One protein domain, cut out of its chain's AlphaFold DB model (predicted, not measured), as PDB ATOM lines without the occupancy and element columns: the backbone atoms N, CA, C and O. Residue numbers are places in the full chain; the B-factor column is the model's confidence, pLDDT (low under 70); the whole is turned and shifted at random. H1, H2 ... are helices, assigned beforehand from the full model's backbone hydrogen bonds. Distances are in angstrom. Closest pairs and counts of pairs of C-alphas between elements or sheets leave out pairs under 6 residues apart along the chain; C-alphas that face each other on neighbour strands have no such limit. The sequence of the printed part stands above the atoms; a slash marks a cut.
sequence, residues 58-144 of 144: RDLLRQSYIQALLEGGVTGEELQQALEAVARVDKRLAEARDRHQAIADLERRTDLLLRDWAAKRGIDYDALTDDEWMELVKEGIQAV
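Overview. This is residues 58 to 144 of the 144 residues of an uncharacterized protein of Anaerolineae bacterium (UniProt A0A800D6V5). Four helices make an open, three-sided frame: H1 and H2 lie side by side as a loose hairpin along one side, the long helix H3 makes a second side, and H4 makes the third, running back toward the last residues of H1. The contacts between the sides are few, and the link between H2 and H3 is at a corner where residues 95 to 100 stick out. The printed part has 87 residues, with four named helices in the order H1, H2, H3, H4 and no named strand, and its class is all helix. It is only just compact, close to loose, with a radius of gyration of the C-alphas of 14.4 A, and it spans 38 by 32 by 21 A.

Arrangement. H1, residues 58 to 71, and H2, residues 76 to 94, form a helical hairpin. They touch, with the C-alphas of Leu 69 and Leu 79 closest at 7.4 A, and they run opposite ways at a shallow tilt of 9 degrees. H2 touches H1 with residues 79 to 86 alone. H3, residues 99 to 119, and H2 touch only at the corner by their link, and only just, with 3 pairs of C-alphas within 8 A; the closest are those of Leu 93 and Arg 99, 6.1 A apart. H2 and H3 run opposite ways at a steep tilt of 40 degrees. H4, residues 130 to 142, is apart from H3 and from H2. H4 and H1 touch only at their ends, and only just, with 3 pairs of C-alphas within 8 A; the closest are those of Leu 69 and Ile 141, 6.5 A apart. These two run the same way at a steep tilt of 57 degrees. H1 and H3 are apart. In H1, H2, H3 and H4 every backbone O i to N i+4 pair is within hydrogen-bond range.

Along the chain. H1 begins with C-alpha 58 at (-12.825, -82.743, 31.527) and is 19.5 A long from first to last C-alpha. H2 measures 27.1 A. H3, the longest helix with 21 residues, measures 30.2 A and begins with C-alpha 99 at (-12.204, -73.001, 22.558). H4 measures 18.5 A and ends with C-alpha 142 at (3.918, -88.326, 44.266).

Size, cuts and confidence. The two C-alphas farthest apart are those of Arg 97 and Gly 122, at 38.5 A. The links from H1 to H2 and from H2 to H3 are tight, and the link from H3 to H4 is short, with 10 residues. The printed part has no cut and ends at residue 144, the chain's last residue. The mean pLDDT of the printed part is 75.6; 18 residues are under 70, among them residues 58 to 64 and 137 to 144.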
ATOM      1  N   ARG A  58     -13.459 -83.795  30.720       55.06
ATOM      2  CA  ARG A  58     -12.825 -82.743  31.527       55.06
ATOM      3  C   ARG A  58     -13.163 -82.686  33.038       55.06
ATOM      4  O   ARG A  58     -12.236 -82.564  33.823       55.06
ATOM      5  N   ASP A  59     -14.418 -82.723  33.473       58.44
ATOM      6  CA  ASP A  59     -14.845 -82.782  34.878       58.44
ATOM      7  C   ASP A  59     -14.438 -84.094  35.546       58.44
ATOM      8  O   ASP A  59     -13.993 -84.071  36.691       58.44
ATOM      9  N   LEU A  60     -14.503 -85.211  34.815       58.22
ATOM     10  CA  LEU A  60     -13.948 -86.489  35.267       58.22
ATOM     11  C   LEU A  60     -12.431 -86.395  35.443       58.22
ATOM     12  O   LEU A  60     -11.936 -86.689  36.520       58.22
ATOM     13  N   LEU A  61     -11.698 -85.897  34.444       59.88
ATOM     14  CA  LEU A  61     -10.243 -85.700  34.528       59.88
ATOM     15  C   LEU A  61      -9.852 -84.747  35.663       59.88
ATOM     16  O   LEU A  61      -8.877 -84.986  36.368       59.88
ATOM     17  N   ARG A  62     -10.634 -83.685  35.873       67.25
ATOM     18  CA  ARG A  62     -10.456 -82.740  36.978       67.25
ATOM     19  C   ARG A  62     -10.620 -83.429  38.326       67.25
ATOM     20  O   ARG A  62      -9.778 -83.255  39.202       67.25
ATOM     21  N   GLN A  63     -11.697 -84.192  38.491       65.75
ATOM     22  CA  GLN A  63     -11.960 -84.935  39.718       65.75
ATOM     23  C   GLN A  63     -10.897 -86.008  39.949       65.75
ATOM     24  O   GLN A  63     -10.377 -86.090  41.053       65.75
ATOM     25  N   SER A  64     -10.508 -86.759  38.917       64.00
ATOM     26  CA  SER A  64      -9.442 -87.762  38.992       64.00
ATOM     27  C   SER A  64      -8.090 -87.150  39.359       64.00
ATOM     28  O   SER A  64      -7.384 -87.717  40.183       64.00
ATOM     29  N   TYR A  65      -7.742 -85.980  38.817       70.44
ATOM     30  CA  TYR A  65      -6.508 -85.276  39.180       70.44
ATOM     31  C   TYR A  65      -6.511 -84.820  40.644       70.44
ATOM     32  O   TYR A  65      -5.550 -85.060  41.368       70.44
ATOM     33  N   ILE A  66      -7.606 -84.211  41.110       76.12
ATOM     34  CA  ILE A  66      -7.734 -83.786  42.515       76.12
ATOM     35  C   ILE A  66      -7.691 -85.000  43.449       76.12
ATOM     36  O   ILE A  66      -7.032 -84.959  44.482       76.12
ATOM     37  N   GLN A  67      -8.370 -86.082  43.071       71.00
ATOM     38  CA  GLN A  67      -8.368 -87.332  43.820       71.00
ATOM     39  C   GLN A  67      -6.953 -87.919  43.918       71.00
ATOM     40  O   GLN A  67      -6.533 -88.286  45.009       71.00
ATOM     41  N   ALA A  68      -6.190 -87.924  42.821       67.75
ATOM     42  CA  ALA A  68      -4.809 -88.402  42.813       67.75
ATOM     43  C   ALA A  68      -3.886 -87.564  43.716       67.75
ATOM     44  O   ALA A  68      -3.064 -88.128  44.432       67.75
ATOM     45  N   LEU A  69      -4.049 -86.233  43.744       70.94
ATOM     46  CA  LEU A  69      -3.312 -85.363  44.672       70.94
ATOM     47  C   LEU A  69      -3.627 -85.703  46.137       70.94
ATOM     48  O   LEU A  69      -2.722 -85.832  46.959       70.94
ATOM     49  N   LEU A  70      -4.908 -85.888  46.462       71.62
ATOM     50  CA  LEU A  70      -5.334 -86.252  47.815       71.62
ATOM     51  C   LEU A  70      -4.805 -87.631  48.235       71.62
ATOM     52  O   LEU A  70      -4.354 -87.793  49.366       71.62
ATOM     53  N   GLU A  71      -4.832 -88.612  47.332       70.75
ATOM     54  CA  GLU A  71      -4.273 -89.952  47.558       70.75
ATOM     55  C   GLU A  71      -2.745 -89.932  47.704       70.75
ATOM     56  O   GLU A  71      -2.196 -90.727  48.466       70.75
ATOM     57  N   GLY A  72      -2.070 -88.987  47.042       66.25
ATOM     58  CA  GLY A  72      -0.646 -88.694  47.219       66.25
ATOM     59  C   GLY A  72      -0.299 -88.006  48.544       66.25
ATOM     60  O   GLY A  72       0.876 -87.897  48.880       66.25
ATOM     61  N   GLY A  73      -1.295 -87.583  49.331       71.12
ATOM     62  CA  GLY A  73      -1.093 -86.901  50.613       71.12
ATOM     63  C   GLY A  73      -0.968 -85.378  50.514       71.12
ATOM     64  O   GLY A  73      -0.708 -84.727  51.531       71.12
ATOM     65  N   VAL A  74      -1.202 -84.800  49.334       72.75
ATOM     66  CA  VAL A  74      -1.158 -83.351  49.114       72.75
ATOM     67  C   VAL A  74      -2.294 -82.677  49.880       72.75
ATOM     68  O   VAL A  74      -3.476 -82.980  49.692       72.75
ATOM     69  N   THR A  75      -1.956 -81.734  50.758       78.94
ATOM     70  CA  THR A  75      -2.923 -81.036  51.619       78.94
ATOM     71  C   THR A  75      -2.540 -79.570  51.827       78.94
ATOM     72  O   THR A  75      -1.478 -79.114  51.413       78.94
ATOM     73  N   GLY A  76      -3.425 -78.797  52.463       78.88
ATOM     74  CA  GLY A  76      -3.127 -77.421  52.860       78.88
ATOM     75  C   GLY A  76      -2.876 -76.486  51.674       78.88
ATOM     76  O   GLY A  76      -3.676 -76.428  50.739       78.88
ATOM     77  N   GLU A  77      -1.783 -75.726  51.741       74.81
ATOM     78  CA  GLU A  77      -1.450 -74.685  50.762       74.81
ATOM     79  C   GLU A  77      -1.199 -75.258  49.361       74.81
ATOM     80  O   GLU A  77      -1.618 -74.676  48.365       74.81
ATOM     81  N   GLU A  78      -0.584 -76.430  49.272       69.62
ATOM     82  CA  GLU A  78      -0.238 -77.060  48.001       69.62
ATOM     83  C   GLU A  78      -1.475 -77.529  47.230       69.62
ATOM     84  O   GLU A  78      -1.641 -77.235  46.042       69.62
ATOM     85  N   LEU A  79      -2.424 -78.147  47.941       74.25
ATOM     86  CA  LEU A  79      -3.726 -78.489  47.375       74.25
ATOM     87  C   LEU A  79      -4.476 -77.228  46.923       74.25
ATOM     88  O   LEU A  79      -5.088 -77.218  45.853       74.25
ATOM     89  N   GLN A  80      -4.414 -76.149  47.708       72.06
ATOM     90  CA  GLN A  80      -5.036 -74.881  47.332       72.06
ATOM     91  C   GLN A  80      -4.422 -74.315  46.043       72.06
ATOM     92  O   GLN A  80      -5.160 -73.938  45.132       72.06
ATOM     93  N   GLN A  81      -3.094 -74.310  45.916       75.75
ATOM     94  CA  GLN A  81      -2.407 -73.839  44.712       75.75
ATOM     95  C   GLN A  81      -2.768 -74.675  43.476       75.75
ATOM     96  O   GLN A  81      -2.990 -74.114  42.395       75.75
ATOM     97  N   ALA A  82      -2.894 -75.997  43.630       74.31
ATOM     98  CA  ALA A  82      -3.335 -76.891  42.563       74.31
ATOM     99  C   ALA A  82      -4.777 -76.587  42.116       74.31
ATOM    100  O   ALA A  82      -5.042 -76.443  40.918       74.31
ATOM    101  N   LEU A  83      -5.702 -76.408  43.063       77.50
ATOM    102  CA  LEU A  83      -7.094 -76.044  42.776       77.50
ATOM    103  C   LEU A  83      -7.200 -74.674  42.091       77.50
ATOM    104  O   LEU A  83      -7.961 -74.507  41.135       77.50
ATOM    105  N   GLU A  84      -6.403 -73.698  42.521       78.94
ATOM    106  CA  GLU A  84      -6.343 -72.382  41.886       78.94
ATOM    107  C   GLU A  84      -5.781 -72.451  40.459       78.94
ATOM    108  O   GLU A  84      -6.256 -71.739  39.570       78.94
ATOM    109  N   ALA A  85      -4.791 -73.312  40.206       78.94
ATOM    110  CA  ALA A  85      -4.256 -73.529  38.865       78.94
ATOM    111  C   ALA A  85      -5.321 -74.099  37.918       78.94
ATOM    112  O   ALA A  85      -5.497 -73.575  36.814       78.94
ATOM    113  N   VAL A  86      -6.084 -75.095  38.379       78.94
ATOM    114  CA  VAL A  86      -7.228 -75.656  37.645       78.94
ATOM    115  C   VAL A  86      -8.267 -74.571  37.353       78.94
ATOM    116  O   VAL A  86      -8.665 -74.393  36.202       78.94
ATOM    117  N   ALA A  87      -8.648 -73.774  38.356       78.94
ATOM    118  CA  ALA A  87      -9.630 -72.705  38.190       78.94
ATOM    119  C   ALA A  87      -9.184 -71.632  37.175       78.94
ATOM    120  O   ALA A  87      -9.995 -71.135  36.389       78.94
ATOM    121  N   ARG A  88      -7.886 -71.289  37.141       81.12
ATOM    122  CA  ARG A  88      -7.323 -70.359  36.144       81.12
ATOM    123  C   ARG A  88      -7.433 -70.905  34.723       81.12
ATOM    124  O   ARG A  88      -7.806 -70.158  33.815       81.12
ATOM    125  N   VAL A  89      -7.117 -72.184  34.522       80.38
ATOM    126  CA  VAL A  89      -7.259 -72.847  33.215       80.38
ATOM    127  C   VAL A  89      -8.728 -72.898  32.806       80.38
ATOM    128  O   VAL A  89      -9.058 -72.554  31.670       80.38
ATOM    129  N   ASP A  90      -9.619 -73.229  33.740       80.00
ATOM    130  CA  ASP A  90     -11.051 -73.289  33.476       80.00
ATOM    131  C   ASP A  90     -11.616 -71.955  33.010       80.00
ATOM    132  O   ASP A  90     -12.303 -71.898  31.986       80.00
ATOM    133  N   LYS A  91     -11.267 -70.884  33.727       80.69
ATOM    134  CA  LYS A  91     -11.651 -69.520  33.381       80.69
ATOM    135  C   LYS A  91     -11.127 -69.127  32.000       80.69
ATOM    136  O   LYS A  91     -11.899 -68.659  31.169       80.69
ATOM    137  N   ARG A  92      -9.846 -69.388  31.716       80.81
ATOM    138  CA  ARG A  92      -9.235 -69.077  30.413       80.81
ATOM    139  C   ARG A  92      -9.931 -69.805  29.260       80.81
ATOM    140  O   ARG A  92     -10.108 -69.219  28.198       80.81
ATOM    141  N   LEU A  93     -10.332 -71.060  29.461       80.88
ATOM    142  CA  LEU A  93     -11.067 -71.835  28.458       80.88
ATOM    143  C   LEU A  93     -12.519 -71.368  28.291       80.88
ATOM    144  O   LEU A  93     -13.047 -71.446  27.186       80.88
ATOM    145  N   ALA A  94     -13.164 -70.899  29.361       80.81
ATOM    146  CA  ALA A  94     -14.521 -70.352  29.304       80.81
ATOM    147  C   ALA A  94     -14.576 -68.981  28.607       80.81
ATOM    148  O   ALA A  94     -15.546 -68.681  27.915       80.81
ATOM    149  N   GLU A  95     -13.532 -68.164  28.765       84.50
ATOM    150  CA  GLU A  95     -13.419 -66.824  28.170       84.50
ATOM    151  C   GLU A  95     -12.832 -66.837  26.743       84.50
ATOM    152  O   GLU A  95     -12.785 -65.803  26.071       84.50
ATOM    153  N   ALA A  96     -12.376 -67.996  26.255       86.00
ATOM    154  CA  ALA A  96     -11.778 -68.125  24.933       86.00
ATOM    155  C   ALA A  96     -12.815 -67.923  23.815       86.00
ATOM    156  O   ALA A  96     -13.831 -68.613  23.757       86.00
ATOM    157  N   ARG A  97     -12.515 -67.021  22.867       82.88
ATOM    158  CA  ARG A  97     -13.323 -66.843  21.644       82.88
ATOM    159  C   ARG A  97     -13.340 -68.092  20.763       82.88
ATOM    160  O   ARG A  97     -14.359 -68.378  20.148       82.88
ATOM    161  N   ASP A  98     -12.220 -68.808  20.717       86.50
ATOM    162  CA  ASP A  98     -12.089 -70.107  20.065       86.50
ATOM    163  C   ASP A  98     -11.580 -71.124  21.091       86.50
ATOM    164  O   ASP A  98     -10.410 -71.126  21.490       86.50
ATOM    165  N   ARG A  99     -12.494 -71.982  21.548       77.44
ATOM    166  CA  ARG A  99     -12.204 -73.001  22.558       77.44
ATOM    167  C   ARG A  99     -11.282 -74.097  22.020       77.44
ATOM    168  O   ARG A  99     -10.462 -74.593  22.785       77.44
ATOM    169  N   HIS A 100     -11.373 -74.455  20.738       76.88
ATOM    170  CA  HIS A 100     -10.506 -75.478  20.146       76.88
ATOM    171  C   HIS A 100      -9.065 -74.986  20.066       76.88
ATOM    172  O   HIS A 100      -8.148 -75.690  20.486       76.88
ATOM    173  N   GLN A 101      -8.867 -73.748  19.614       81.56
ATOM    174  CA  GLN A 101      -7.540 -73.145  19.568       81.56
ATOM    175  C   GLN A 101      -6.935 -72.978  20.971       81.56
ATOM    176  O   GLN A 101      -5.741 -73.208  21.162       81.56
ATOM    177  N   ALA A 102      -7.745 -72.604  21.966       78.94
ATOM    178  CA  ALA A 102      -7.278 -72.461  23.344       78.94
ATOM    179  C   ALA A 102      -6.852 -73.799  23.973       78.94
ATOM    180  O   ALA A 102      -5.877 -73.825  24.726       78.94
ATOM    181  N   ILE A 103      -7.550 -74.894  23.650       80.00
ATOM    182  CA  ILE A 103      -7.159 -76.249  24.062       80.00
ATOM    183  C   ILE A 103      -5.849 -76.649  23.378       80.00
ATOM    184  O   ILE A 103      -4.915 -77.030  24.073       80.00
ATOM    185  N   ALA A 104      -5.731 -76.465  22.060       80.25
ATOM    186  CA  ALA A 104      -4.510 -76.802  21.329       80.25
ATOM    187  C   ALA A 104      -3.279 -76.015  21.832       80.25
ATOM    188  O   ALA A 104      -2.183 -76.561  21.939       80.25
ATOM    189  N   ASP A 105      -3.441 -74.732  22.187       82.75
ATOM    190  CA  ASP A 105      -2.360 -73.952  22.807       82.75
ATOM    191  C   ASP A 105      -1.987 -74.485  24.196       82.75
ATOM    192  O   ASP A 105      -0.804 -74.522  24.541       82.75
ATOM    193  N   LEU A 106      -2.977 -74.896  24.994       80.38
ATOM    194  CA  LEU A 106      -2.739 -75.483  26.307       80.38
ATOM    195  C   LEU A 106      -1.975 -76.806  26.183       80.38
ATOM    196  O   LEU A 106      -0.947 -76.952  26.834       80.38
ATOM    197  N   GLU A 107      -2.424 -77.714  25.317       80.38
ATOM    198  CA  GLU A 107      -1.769 -79.000  25.044       80.38
ATOM    199  C   GLU A 107      -0.318 -78.802  24.605       80.38
ATOM    200  O   GLU A 107       0.592 -79.364  25.208       80.38
ATOM    201  N   ARG A 108      -0.078 -77.910  23.637       85.44
ATOM    202  CA  ARG A 108       1.274 -77.585  23.166       85.44
ATOM    203  C   ARG A 108       2.171 -77.048  24.283       85.44
ATOM    204  O   ARG A 108       3.352 -77.375  24.345       85.44
ATOM    205  N   ARG A 109       1.648 -76.180  25.153       82.50
ATOM    206  CA  ARG A 109       2.422 -75.628  26.277       82.50
ATOM    207  C   ARG A 109       2.732 -76.685  27.329       82.50
ATOM    208  O   ARG A 109       3.837 -76.679  27.862       82.50
ATOM    209  N   THR A 110       1.771 -77.552  27.620       80.25
ATOM    210  CA  THR A 110       1.947 -78.686  28.528       80.25
ATOM    211  C   THR A 110       3.009 -79.645  27.988       80.25
ATOM    212  O   THR A 110       3.932 -79.979  28.724       80.25
ATOM    213  N   ASP A 111       2.959 -79.982  26.697       82.56
ATOM    214  CA  ASP A 111       3.959 -80.829  26.033       82.56
ATOM    215  C   ASP A 111       5.373 -80.229  26.121       82.56
ATOM    216  O   ASP A 111       6.315 -80.896  26.538       82.56
ATOM    217  N   LEU A 112       5.525 -78.927  25.843       84.81
ATOM    218  CA  LEU A 112       6.815 -78.235  25.974       84.81
ATOM    219  C   LEU A 112       7.368 -78.256  27.406       84.81
ATOM    220  O   LEU A 112       8.572 -78.427  27.596       84.81
ATOM    221  N   LEU A 113       6.506 -78.068  28.409       80.12
ATOM    222  CA  LEU A 113       6.913 -78.113  29.816       80.12
ATOM    223  C   LEU A 113       7.347 -79.519  30.232       80.12
ATOM    224  O   LEU A 113       8.338 -79.661  30.946       80.12
ATOM    225  N   LEU A 114       6.634 -80.547  29.775       79.81
ATOM    226  CA  LEU A 114       6.959 -81.936  30.088       79.81
ATOM    227  C   LEU A 114       8.259 -82.373  29.407       79.81
ATOM    228  O   LEU A 114       9.099 -82.990  30.056       79.81
ATOM    229  N   ARG A 115       8.494 -81.955  28.157       85.38
ATOM    230  CA  ARG A 115       9.776 -82.155  27.462       85.38
ATOM    231  C   ARG A 115      10.946 -81.517  28.205       85.38
ATOM    232  O   ARG A 115      11.974 -82.161  28.390       85.38
ATOM    233  N   ASP A 116      10.799 -80.273  28.660       85.31
ATOM    234  CA  ASP A 116      11.838 -79.587  29.443       85.31
ATOM    235  C   ASP A 116      12.085 -80.277  30.799       85.31
ATOM    236  O   ASP A 116      13.229 -80.474  31.214       85.31
ATOM    237  N   TRP A 117      11.017 -80.706  31.476       82.94
ATOM    238  CA  TRP A 117      11.099 -81.463  32.725       82.94
ATOM    239  C   TRP A 117      11.801 -82.820  32.550       82.94
ATOM    240  O   TRP A 117      12.627 -83.184  33.396       82.94
ATOM    241  N   ALA A 118      11.509 -83.530  31.456       84.06
ATOM    242  CA  ALA A 118      12.100 -84.819  31.104       84.06
ATOM    243  C   ALA A 118      13.583 -84.665  30.740       84.06
ATOM    244  O   ALA A 118      14.433 -85.363  31.296       84.06
ATOM    245  N   ALA A 119      13.921 -83.667  29.916       86.69
ATOM    246  CA  ALA A 119      15.298 -83.358  29.539       86.69
ATOM    247  C   ALA A 119      16.181 -83.060  30.764       86.69
ATOM    248  O   ALA A 119      17.303 -83.558  30.859       86.69
ATOM    249  N   LYS A 120      15.660 -82.323  31.755       85.94
ATOM    250  CA  LYS A 120      16.358 -82.050  33.030       85.94
ATOM    251  C   LYS A 120      16.656 -83.306  33.855       85.94
ATOM    252  O   LYS A 120      17.533 -83.263  34.713       85.94
ATOM    253  N   ARG A 121      15.938 -84.402  33.611       84.19
ATOM    254  CA  ARG A 121      16.097 -85.703  34.283       84.19
ATOM    255  C   ARG A 121      16.813 -86.742  33.420       84.19
ATOM    256  O   ARG A 121      16.981 -87.871  33.862       84.19
ATOM    257  N   GLY A 122      17.255 -86.365  32.219       87.94
ATOM    258  CA  GLY A 122      17.880 -87.289  31.271       87.94
ATOM    259  C   GLY A 122      16.905 -88.313  30.683       87.94
ATOM    260  O   GLY A 122      17.343 -89.364  30.229       87.94
ATOM    261  N   ILE A 123      15.603 -88.020  30.711       87.50
ATOM    262  CA  ILE A 123      14.553 -88.869  30.147       87.50
ATOM    263  C   ILE A 123      14.338 -88.466  28.686       87.50
ATOM    264  O   ILE A 123      14.108 -87.288  28.395       87.50
ATOM    265  N   ASP A 124      14.388 -89.439  27.776       88.94
ATOM    266  CA  ASP A 124      14.043 -89.237  26.367       88.94
ATOM    267  C   ASP A 124      12.522 -89.288  26.188       88.94
ATOM    268  O   ASP A 124      11.930 -90.349  26.006       88.94
ATOM    269  N   TYR A 125      11.894 -88.116  26.277       84.19
ATOM    270  CA  TYR A 125      10.444 -87.950  26.201       84.19
ATOM    271  C   TYR A 125       9.822 -88.556  24.936       84.19
ATOM    272  O   TYR A 125       8.732 -89.112  25.001       84.19
ATOM    273  N   ASP A 126      10.505 -88.458  23.791       86.62
ATOM    274  CA  ASP A 126       9.982 -88.937  22.504       86.62
ATOM    275  C   ASP A 126      10.077 -90.460  22.347       86.62
ATOM    276  O   ASP A 126       9.453 -91.027  21.449       86.62
ATOM    277  N   ALA A 127      10.855 -91.115  23.210       89.25
ATOM    278  CA  ALA A 127      11.034 -92.560  23.224       89.25
ATOM    279  C   ALA A 127      10.193 -93.265  24.301       89.25
ATOM    280  O   ALA A 127      10.221 -94.495  24.362       89.25
ATOM    281  N   LEU A 128       9.459 -92.516  25.132       84.88
ATOM    282  CA  LEU A 128       8.618 -93.090  26.179       84.88
ATOM    283  C   LEU A 128       7.474 -93.899  25.572       84.88
ATOM    284  O   LEU A 128       6.724 -93.423  24.719       84.88
ATOM    285  N   THR A 129       7.315 -95.121  26.061       86.75
ATOM    286  CA  THR A 129       6.091 -95.894  25.858       86.75
ATOM    287  C   THR A 129       4.951 -95.333  26.712       86.75
ATOM    288  O   THR A 129       5.185 -94.646  27.707       86.75
ATOM    289  N   ASP A 130       3.703 -95.663  26.361       73.38
ATOM    290  CA  ASP A 130       2.524 -95.252  27.138       73.38
ATOM    291  C   ASP A 130       2.608 -95.710  28.609       73.38
ATOM    292  O   ASP A 130       2.195 -94.984  29.511       73.38
ATOM    293  N   ASP A 131       3.186 -96.884  28.876       75.31
ATOM    294  CA  ASP A 131       3.340 -97.409  30.239       75.31
ATOM    295  C   ASP A 131       4.393 -96.624  31.041       75.31
ATOM    296  O   ASP A 131       4.157 -96.249  32.192       75.31
ATOM    297  N   GLU A 132       5.539 -96.312  30.429       78.69
ATOM    298  CA  GLU A 132       6.590 -95.489  31.049       78.69
ATOM    299  C   GLU A 132       6.111 -94.052  31.278       78.69
ATOM    300  O   GLU A 132       6.425 -93.432  32.295       78.69
ATOM    301  N   TRP A 133       5.295 -93.539  30.357       75.06
ATOM    302  CA  TRP A 133       4.620 -92.260  30.499       75.06
ATOM    303  C   TRP A 133       3.702 -92.234  31.724       75.06
ATOM    304  O   TRP A 133       3.757 -91.302  32.528       75.06
ATOM    305  N   MET A 134       2.877 -93.266  31.899       70.06
ATOM    306  CA  MET A 134       1.941 -93.346  33.020       70.06
ATOM    307  C   MET A 134       2.650 -93.467  34.374       70.06
ATOM    308  O   MET A 134       2.210 -92.838  35.341       70.06
ATOM    309  N   GLU A 135       3.760 -94.205  34.459       74.31
ATOM    310  CA  GLU A 135       4.565 -94.245  35.688       74.31
ATOM    311  C   GLU A 135       5.257 -92.900  35.965       74.31
ATOM    312  O   GLU A 135       5.260 -92.453  37.110       74.31
ATOM    313  N   LEU A 136       5.726 -92.169  34.947       72.62
ATOM    314  CA  LEU A 136       6.278 -90.819  35.139       72.62
ATOM    315  C   LEU A 136       5.240 -89.804  35.617       72.62
ATOM    316  O   LEU A 136       5.537 -88.965  36.468       72.62
ATOM    317  N   VAL A 137       4.011 -89.875  35.099       68.12
ATOM    318  CA  VAL A 137       2.899 -89.043  35.581       68.12
ATOM    319  C   VAL A 137       2.617 -89.339  37.053       68.12
ATOM    320  O   VAL A 137       2.427 -88.420  37.846       68.12
ATOM    321  N   LYS A 138       2.634 -90.614  37.439       64.12
ATOM    322  CA  LYS A 138       2.414 -91.057  38.818       64.12
ATOM    323  C   LYS A 138       3.546 -90.630  39.756       64.12
ATOM    324  O   LYS A 138       3.255 -90.107  40.829       64.12
ATOM    325  N   GLU A 139       4.808 -90.762  39.349       64.25
ATOM    326  CA  GLU A 139       5.963 -90.239  40.094       64.25
ATOM    327  C   GLU A 139       5.904 -88.712  40.231       64.25
ATOM    328  O   GLU A 139       6.166 -88.166  41.300       64.25
ATOM    329  N   GLY A 140       5.503 -88.013  39.166       56.75
ATOM    330  CA  GLY A 140       5.317 -86.565  39.168       56.75
ATOM    331  C   GLY A 140       4.215 -86.094  40.119       56.75
ATOM    332  O   GLY A 140       4.346 -85.016  40.684       56.75
ATOM    333  N   ILE A 141       3.165 -86.895  40.327       54.44
ATOM    334  CA  ILE A 141       2.097 -86.624  41.304       54.44
ATOM    335  C   ILE A 141       2.557 -86.930  42.737       54.44
ATOM    336  O   ILE A 141       2.150 -86.232  43.655       54.44
ATOM    337  N   GLN A 142       3.402 -87.945  42.940       46.28
ATOM    338  CA  GLN A 142       3.918 -88.326  44.266       46.28
ATOM    339  C   GLN A 142       5.055 -87.429  44.778       46.28
ATOM    340  O   GLN A 142       5.357 -87.447  45.969       46.28
ATOM    341  N   ALA A 143       5.725 -86.702  43.883       43.41
ATOM    342  CA  ALA A 143       6.840 -85.810  44.208       43.41
ATOM    343  C   ALA A 143       6.423 -84.350  44.470       43.41
ATOM    344  O   ALA A 143       7.304 -83.511  44.683       43.41
ATOM    345  N   VAL A 144       5.120 -84.059  44.387       39.72
ATOM    346  CA  VAL A 144       4.489 -82.805  44.821       39.72
ATOM    347  C   VAL A 144       4.102 -83.002  46.280       39.72
ATOM    348  O   VAL A 144       3.212 -83.848  46.520       39.72
TER     349      VAL A 144